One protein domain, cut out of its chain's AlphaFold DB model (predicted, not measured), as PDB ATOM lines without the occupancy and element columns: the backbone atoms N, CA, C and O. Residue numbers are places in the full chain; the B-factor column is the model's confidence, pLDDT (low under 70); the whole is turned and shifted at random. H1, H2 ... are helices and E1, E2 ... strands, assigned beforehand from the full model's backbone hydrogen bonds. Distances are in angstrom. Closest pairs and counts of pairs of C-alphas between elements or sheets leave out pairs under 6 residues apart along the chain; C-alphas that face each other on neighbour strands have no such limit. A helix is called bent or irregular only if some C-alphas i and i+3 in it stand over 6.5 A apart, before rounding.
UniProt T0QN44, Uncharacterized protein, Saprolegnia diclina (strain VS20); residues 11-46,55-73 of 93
ATOM      1  N   ASP A  11     -16.568  42.166  51.286       87.12
ATOM      2  CA  ASP A  11     -15.278  41.841  50.670       87.12
ATOM      3  C   ASP A  11     -15.372  40.594  49.782       87.12
ATOM      4  O   ASP A  11     -14.764  40.545  48.714       87.12
ATOM      5  N   ALA A  12     -16.181  39.608  50.184       86.44
ATOM      6  CA  ALA A  12     -16.417  38.405  49.392       86.44
ATOM      7  C   ALA A  12     -17.234  38.730  48.136       86.44
ATOM      8  O   ALA A  12     -16.852  38.332  47.040       86.44
ATOM      9  N   VAL A  13     -18.308  39.516  48.281       86.38
ATOM     10  CA  VAL A  13     -19.134  39.989  47.154       86.38
ATOM     11  C   VAL A  13     -18.280  40.761  46.144       86.38
ATOM     12  O   VAL A  13     -18.352  40.502  44.945       86.38
ATOM     13  N   HIS A  14     -17.422  41.661  46.624       87.50
ATOM     14  CA  HIS A  14     -16.530  42.443  45.776       87.50
ATOM     15  C   HIS A  14     -15.470  41.573  45.087       87.50
ATOM     16  O   HIS A  14     -15.233  41.720  43.893       87.50
ATOM     17  N   SER A  15     -14.878  40.620  45.812       86.62
ATOM     18  CA  SER A  15     -13.883  39.696  45.250       86.62
ATOM     19  C   SER A  15     -14.478  38.815  44.153       86.62
ATOM     20  O   SER A  15     -13.844  38.606  43.123       86.62
ATOM     21  N   VAL A  16     -15.704  38.319  44.355       87.12
ATOM     22  CA  VAL A  16     -16.424  37.523  43.354       87.12
ATOM     23  C   VAL A  16     -16.778  38.375  42.141       87.12
ATOM     24  O   VAL A  16     -16.565  37.927  41.021       87.12
ATOM     25  N   ALA A  17     -17.250  39.609  42.342       87.06
ATOM     26  CA  ALA A  17     -17.545  40.531  41.247       87.06
ATOM     27  C   ALA A  17     -16.331  40.724  40.323       87.06
ATOM     28  O   ALA A  17     -16.449  40.568  39.113       87.06
ATOM     29  N   LEU A  18     -15.151  40.948  40.904       88.06
ATOM     30  CA  LEU A  18     -13.913  41.209  40.165       88.06
ATOM     31  C   LEU A  18     -13.289  39.976  39.488       88.06
ATOM     32  O   LEU A  18     -12.314  40.123  38.755       88.06
ATOM     33  N   MET A  19     -13.834  38.767  39.667       88.62
ATOM     34  CA  MET A  19     -13.292  37.561  39.017       88.62
ATOM     35  C   MET A  19     -13.346  37.615  37.487       88.62
ATOM     36  O   MET A  19     -12.556  36.937  36.832       88.62
ATOM     37  N   VAL A  20     -14.265  38.397  36.908       87.50
ATOM     38  CA  VAL A  20     -14.307  38.616  35.452       87.50
ATOM     39  C   VAL A  20     -13.035  39.289  34.945       87.50
ATOM     40  O   VAL A  20     -12.598  38.966  33.841       87.50
ATOM     41  N   ASP A  21     -12.433  40.160  35.752       88.62
ATOM     42  CA  ASP A  21     -11.258  40.950  35.386       88.62
ATOM     43  C   ASP A  21      -9.934  40.274  35.804       88.62
ATOM     44  O   ASP A  21      -8.856  40.791  35.517       88.62
ATOM     45  N   ASP A  22      -9.985  39.110  36.469       91.25
ATOM     46  CA  ASP A  22      -8.795  38.345  36.858       91.25
ATOM     47  C   ASP A  22      -8.372  37.365  35.747       91.25
ATOM     48  O   ASP A  22      -8.998  36.326  35.514       91.25
ATOM     49  N   ASP A  23      -7.240  37.665  35.104       91.69
ATOM     50  CA  ASP A  23      -6.651  36.855  34.032       91.69
ATOM     51  C   ASP A  23      -6.409  35.391  34.426       91.69
ATOM     52  O   ASP A  23      -6.550  34.483  33.602       91.69
ATOM     53  N   LYS A  24      -6.037  35.120  35.684       91.88
ATOM     54  CA  LYS A  24      -5.780  33.751  36.151       91.88
ATOM     55  C   LYS A  24      -7.080  32.975  36.274       91.88
ATOM     56  O   LYS A  24      -7.112  31.787  35.942       91.88
ATOM     57  N   VAL A  25      -8.139  33.631  36.743       88.56
ATOM     58  CA  VAL A  25      -9.464  33.020  36.881       88.56
ATOM     59  C   VAL A  25     -10.083  32.794  35.502       88.56
ATOM     60  O   VAL A  25     -10.579  31.699  35.232       88.56
ATOM     61  N   GLN A  26      -9.956  33.757  34.587       88.56
ATOM     62  CA  GLN A  26     -10.361  33.592  33.190       88.56
ATOM     63  C   GLN A  26      -9.603  32.445  32.511       88.56
ATOM     64  O   GLN A  26     -10.221  31.579  31.892       88.56
ATOM     65  N   ALA A  27      -8.279  32.364  32.676       88.75
ATOM     66  CA  ALA A  27      -7.486  31.262  32.135       88.75
ATOM     67  C   ALA A  27      -7.887  29.906  32.740       88.75
ATOM     68  O   ALA A  27      -7.917  28.894  32.040       88.75
ATOM     69  N   ALA A  28      -8.217  29.862  34.034       88.31
ATOM     70  CA  ALA A  28      -8.718  28.653  34.675       88.31
ATOM     71  C   ALA A  28     -10.077  28.220  34.110       88.31
ATOM     72  O   ALA A  28     -10.234  27.046  33.783       88.31
ATOM     73  N   ALA A  29     -11.013  29.153  33.926       84.62
ATOM     74  CA  ALA A  29     -12.306  28.878  33.306       84.62
ATOM     75  C   ALA A  29     -12.142  28.379  31.861       84.62
ATOM     76  O   ALA A  29     -12.743  27.373  31.480       84.62
ATOM     77  N   GLN A  30     -11.263  29.012  31.080       85.81
ATOM     78  CA  GLN A  30     -11.016  28.642  29.685       85.81
ATOM     79  C   GLN A  30     -10.413  27.246  29.531       85.81
ATOM     80  O   GLN A  30     -10.762  26.543  28.582       85.81
ATOM     81  N   ARG A  31      -9.553  26.806  30.463       85.44
ATOM     82  CA  ARG A  31      -9.037  25.423  30.474       85.44
ATOM     83  C   ARG A  31     -10.158  24.389  30.565       85.44
ATOM     84  O   ARG A  31     -10.037  23.326  29.967       85.44
ATOM     85  N   GLU A  32     -11.247  24.726  31.248       84.44
ATOM     86  CA  GLU A  32     -12.443  23.886  31.374       84.44
ATOM     87  C   GLU A  32     -13.480  24.146  30.261       84.44
ATOM     88  O   GLU A  32     -14.580  23.595  30.281       84.44
ATOM     89  N   GLY A  33     -13.154  24.982  29.265       82.25
ATOM     90  CA  GLY A  33     -14.067  25.356  28.180       82.25
ATOM     91  C   GLY A  33     -15.182  26.315  28.611       82.25
ATOM     92  O   GLY A  33     -16.231  26.369  27.966       82.25
ATOM     93  N   LEU A  34     -14.969  27.054  29.699       85.44
ATOM     94  CA  LEU A  34     -15.891  28.029  30.276       85.44
ATOM     95  C   LEU A  34     -15.307  29.450  30.202       85.44
ATOM     96  O   LEU A  34     -14.138  29.666  29.892       85.44
ATOM     97  N   GLN A  35     -16.146  30.434  30.482       85.44
ATOM     98  CA  GLN A  35     -15.856  31.858  30.472       85.44
ATOM     99  C   GLN A  35     -16.696  32.539  31.552       85.44
ATOM    100  O   GLN A  35     -17.885  32.249  31.694       85.44
ATOM    101  N   LEU A  36     -16.080  33.454  32.297       86.44
ATOM    102  CA  LEU A  36     -16.787  34.332  33.226       86.44
ATOM    103  C   LEU A  36     -17.215  35.610  32.503       86.44
ATOM    104  O   LEU A  36     -16.410  36.216  31.796       86.44
ATOM    105  N   THR A  37     -18.469  36.021  32.683       85.25
ATOM    106  CA  THR A  37     -19.036  37.249  32.101       85.25
ATOM    107  C   THR A  37     -20.136  37.836  32.987       85.25
ATOM    108  O   THR A  37     -20.802  37.101  33.707       85.25
ATOM    109  N   TYR A  38     -20.378  39.145  32.920       82.69
ATOM    110  CA  TYR A  38     -21.495  39.811  33.614       82.69
ATOM    111  C   TYR A  38     -22.855  39.657  32.905       82.69
ATOM    112  O   TYR A  38     -23.849  40.235  33.336       82.69
ATOM    113  N   ILE A  39     -22.917  38.916  31.795       74.56
ATOM    114  CA  ILE A  39     -24.138  38.737  30.999       74.56
ATOM    115  C   ILE A  39     -24.515  37.255  30.993       74.56
ATOM    116  O   ILE A  39     -23.754  36.412  30.510       74.56
ATOM    117  N   SER A  40     -25.696  36.929  31.524       69.31
ATOM    118  CA  SER A  40     -26.190  35.547  31.589       69.31
ATOM    119  C   SER A  40     -26.641  35.066  30.210       69.31
ATOM    120  O   SER A  40     -26.378  33.921  29.832       69.31
ATOM    121  N   TRP A  41     -27.270  35.954  29.438       67.75
ATOM    122  CA  TRP A  41     -27.744  35.671  28.094       67.75
ATOM    123  C   TRP A  41     -27.807  36.933  27.232       67.75
ATOM    124  O   TRP A  41     -28.085  38.026  27.712       67.75
ATOM    125  N   GLU A  42     -27.550  36.764  25.942       65.12
ATOM    126  CA  GLU A  42     -27.642  37.814  24.935       65.12
ATOM    127  C   GLU A  42     -28.417  37.242  23.745       65.12
ATOM    128  O   GLU A  42     -27.941  36.310  23.088       65.12
ATOM    129  N   ASP A  43     -29.621  37.757  23.491       65.94
ATOM    130  CA  ASP A  43     -30.294  37.570  22.208       65.94
ATOM    131  C   ASP A  43     -29.727  38.578  21.230       65.94
ATOM    132  O   ASP A  43     -29.720  39.770  21.522       65.94
ATOM    133  N   CYS A  44     -29.341  38.143  20.043       65.81
ATOM    134  CA  CYS A  44     -29.072  39.062  18.952       65.81
ATOM    135  C   CYS A  44     -29.988  38.690  17.799       65.81
ATOM    136  O   CYS A  44     -29.742  37.715  17.077       65.81
ATOM    137  N   ALA A  45     -31.030  39.498  17.600       61.47
ATOM    138  CA  ALA A  45     -31.824  39.412  16.392       61.47
ATOM    139  C   ALA A  45     -30.917  39.715  15.193       61.47
ATOM    140  O   ALA A  45     -30.044  40.579  15.255       61.47
ATOM    141  N   ARG A  46     -31.114  39.002  14.084       69.50
ATOM    142  CA  ARG A  46     -30.374  39.235  12.838       69.50
ATOM    143  C   ARG A  46     -31.345  39.692  11.768       69.50
ATOM    144  O   ARG A  46     -32.352  39.024  11.531       69.50
ATOM    145  N   CYS A  55     -29.541  43.703  19.735       64.81
ATOM    146  CA  CYS A  55     -29.215  42.745  20.784       64.81
ATOM    147  C   CYS A  55     -29.921  43.128  22.092       64.81
ATOM    148  O   CYS A  55     -29.963  44.302  22.465       64.81
ATOM    149  N   ILE A  56     -30.492  42.133  22.766       65.81
ATOM    150  CA  ILE A  56     -31.038  42.224  24.119       65.81
ATOM    151  C   ILE A  56     -30.126  41.390  25.011       65.81
ATOM    152  O   ILE A  56     -30.005  40.186  24.814       65.81
ATOM    153  N   SER A  57     -29.502  42.020  25.999       64.50
ATOM    154  CA  SER A  57     -28.659  41.333  26.977       64.50
ATOM    155  C   SER A  57     -29.364  41.323  28.328       64.50
ATOM    156  O   SER A  57     -29.715  42.386  28.838       64.50
ATOM    157  N   ASP A  58     -29.570  40.137  28.900       66.06
ATOM    158  CA  ASP A  58     -30.043  39.994  30.275       66.06
ATOM    159  C   ASP A  58     -28.832  39.928  31.213       66.06
ATOM    160  O   ASP A  58     -27.894  39.142  31.020       66.06
ATOM    161  N   MET A  59     -28.817  40.833  32.186       66.00
ATOM    162  CA  MET A  59     -27.688  41.011  33.095       66.00
ATOM    163  C   MET A  59     -27.840  40.095  34.302       66.00
ATOM    164  O   MET A  59     -28.928  39.654  34.670       66.00
ATOM    165  N   THR A  60     -26.715  39.760  34.906       66.38
ATOM    166  CA  THR A  60     -26.641  38.741  35.946       66.38
ATOM    167  C   THR A  60     -27.178  39.207  37.301       66.38
ATOM    168  O   THR A  60     -27.445  40.384  37.539       66.38
ATOM    169  N   LEU A  61     -27.353  38.231  38.202       77.44
ATOM    170  CA  LEU A  61     -27.785  38.398  39.590       77.44
ATOM    171  C   LEU A  61     -27.075  39.581  40.278       77.44
ATOM    172  O   LEU A  61     -25.846  39.670  40.264       77.44
ATOM    173  N   VAL A  62     -27.849  40.437  40.947       79.88
ATOM    174  CA  VAL A  62     -27.325  41.545  41.756       79.88
ATOM    175  C   VAL A  62     -27.374  41.165  43.233       79.88
ATOM    176  O   VAL A  62     -28.431  40.826  43.764       79.88
ATOM    177  N   VAL A  63     -26.228  41.245  43.911       82.31
ATOM    178  CA  VAL A  63     -26.095  41.012  45.355       82.31
ATOM    179  C   VAL A  63     -25.508  42.262  45.985       82.31
ATOM    180  O   VAL A  63     -24.418  42.678  45.607       82.31
ATOM    181  N   GLN A  64     -26.212  42.858  46.953       84.44
ATOM    182  CA  GLN A  64     -25.765  44.087  47.633       84.44
ATOM    183  C   GLN A  64     -25.335  45.182  46.635       84.44
ATOM    184  O   GLN A  64     -24.222  45.699  46.713       84.44
ATOM    185  N   ASP A  65     -26.190  45.460  45.647       85.00
ATOM    186  CA  ASP A  65     -25.948  46.434  44.569       85.00
ATOM    187  C   ASP A  65     -24.717  46.141  43.685       85.00
ATOM    188  O   ASP A  65     -24.304  46.977  42.886       85.00
ATOM    189  N   THR A  66     -24.144  44.937  43.785       82.31
ATOM    190  CA  THR A  66     -22.975  44.498  43.015       82.31
ATOM    191  C   THR A  66     -23.367  43.398  42.035       82.31
ATOM    192  O   THR A  66     -24.079  42.456  42.391       82.31
ATOM    193  N   TRP A  67     -22.915  43.511  40.788       84.81
ATOM    194  CA  TRP A  67     -23.250  42.565  39.725       84.81
ATOM    195  C   TRP A  67     -22.353  41.338  39.829       84.81
ATOM    196  O   TRP A  67     -21.129  41.461  39.880       84.81
ATOM    197  N   MET A  68     -22.954  40.154  39.891       86.38
ATOM    198  CA  MET A  68     -22.208  38.907  40.045       86.38
ATOM    199  C   MET A  68     -21.860  38.324  38.678       86.38
ATOM    200  O   MET A  68     -22.722  38.297  37.804       86.38
ATOM    201  N   PRO A  69     -20.646  37.815  38.452       84.00
ATOM    202  CA  PRO A  69     -20.318  37.179  37.193       84.00
ATOM    203  C   PRO A  69     -21.045  35.838  37.052       84.00
ATOM    204  O   PRO A  69     -21.386  35.168  38.026       84.00
ATOM    205  N   VAL A  70     -21.241  35.419  35.810       82.50
ATOM    206  CA  VAL A  70     -21.761  34.112  35.426       82.50
ATOM    207  C   VAL A  70     -20.686  33.339  34.688       82.50
ATOM    208  O   VAL A  70     -20.073  33.834  33.745       82.50
ATOM    209  N   LEU A  71     -20.487  32.098  35.126       82.31
ATOM    210  CA  LEU A  71     -19.620  31.127  34.482       82.31
ATOM    211  C   LEU A  71     -20.429  30.355  33.435       82.31
ATOM    212  O   LEU A  71     -21.398  29.673  33.765       82.31
ATOM    213  N   ARG A  72     -20.038  30.454  32.165       77.25
ATOM    214  CA  ARG A  72     -20.743  29.817  31.044       77.25
ATOM    215  C   ARG A  72     -19.798  29.438  29.913       77.25
ATOM    216  O   ARG A  72     -18.700  29.960  29.822       77.25
ATOM    217  N   ALA A  73     -20.222  28.558  29.013       77.00
ATOM    218  CA  ALA A  73     -19.448  28.282  27.801       77.00
ATOM    219  C   ALA A  73     -19.334  29.544  26.908       77.00
ATOM    220  O   ALA A  73     -20.314  30.296  26.812       77.00
TER     221      ALA A  73
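This is residues 11 to 46 and 55 to 73 of the 93 residues of an uncharacterized protein of Saprolegnia diclina (strain VS20) (UniProt T0QN44). Two short pairs of antiparallel strands stand at a corner, where E1 runs on into E2: E1 with E4 makes the small middle of the domain, and E2 with E3 makes an arm reaching away from it to the cut. At the other end H1 and H2, two short helices that meet at a corner, pack on the middle pair, chiefly on E1, while residues 60 to 69 loop out between E3 and E4. The 55 printed residues include two named helices and four named strands, in the order H1, H2, E1, E2, E3, E4, and the class is mixed, helices and strands. The whole is flat, spanning 39 by 30 by 13 A, and only just loose, close to compact, with a radius of gyration of the C-alphas of 12.2 A.

E2, residues 39 to 44, and E3, residues 55 to 59, are antiparallel neighbours at 167 degrees, with N 43 and O 56 within hydrogen-bond range at 2.8 A. E1, residues 35 to 37, runs on into E2 across a break of 1 residue, at 87 degrees; the two meet only through their link. E4, residues 70 to 72, is the antiparallel neighbour of E1 at 146 degrees, with N 35 and O 72 at 2.7 A and N 70 and O 37 at 2.7 A. The closest C-alphas of E2 and E4 are those of Ser 40 and Val 70, 6.0 A apart. H2, residues 23 to 31, comes closest to E1 at the C-alphas of Ala 29 and Gln 35, 5.4 A apart. H1, residues 11 to 21, comes closest to E1 at the C-alphas of Val 20 and Leu 36, 5.4 A apart. H1 and H2 only just touch, and only at the corner, with 3 pairs of C-alphas within 8 A, the closest being those of Met 19 and Val 25, 6.3 A. They run the same way at a steep tilt of 67 degrees, only just short of about perpendicular. H1 is apart from E2, E3 and E4, and H2 from E2 and E3. Every O i to N i+4 pair of H2 is within hydrogen-bond range, and 5 of 7 in H1.

H1 is 15.8 A long from C-alpha 11 at (-15.278, 41.841, 50.670); it is irregular, but only just, with C-alphas 17 and 20 6.9 A apart. H2 is 12.2 A long, E1 6.5 A, E2 13.0 A and E3 12.5 A. E4 is 6.2 A long and ends with C-alpha 72 at (-20.743, 29.817, 31.044).

The two C-alphas farthest apart, those of Asp 11 and Arg 46, are 40.8 A apart. Residues 47 to 54 are not printed, and C-alphas 46 and 55 are 8.8 A apart across this cut, in the link from E2 to E3. Of the links printed whole, none is long; that from E3 to E4 is short, and in it residues 62 to 63 pair antiparallel with 66 to 67. Mean pLDDT of the printed part is 80.7, with residues 40 to 46 and 55 to 60 under 70.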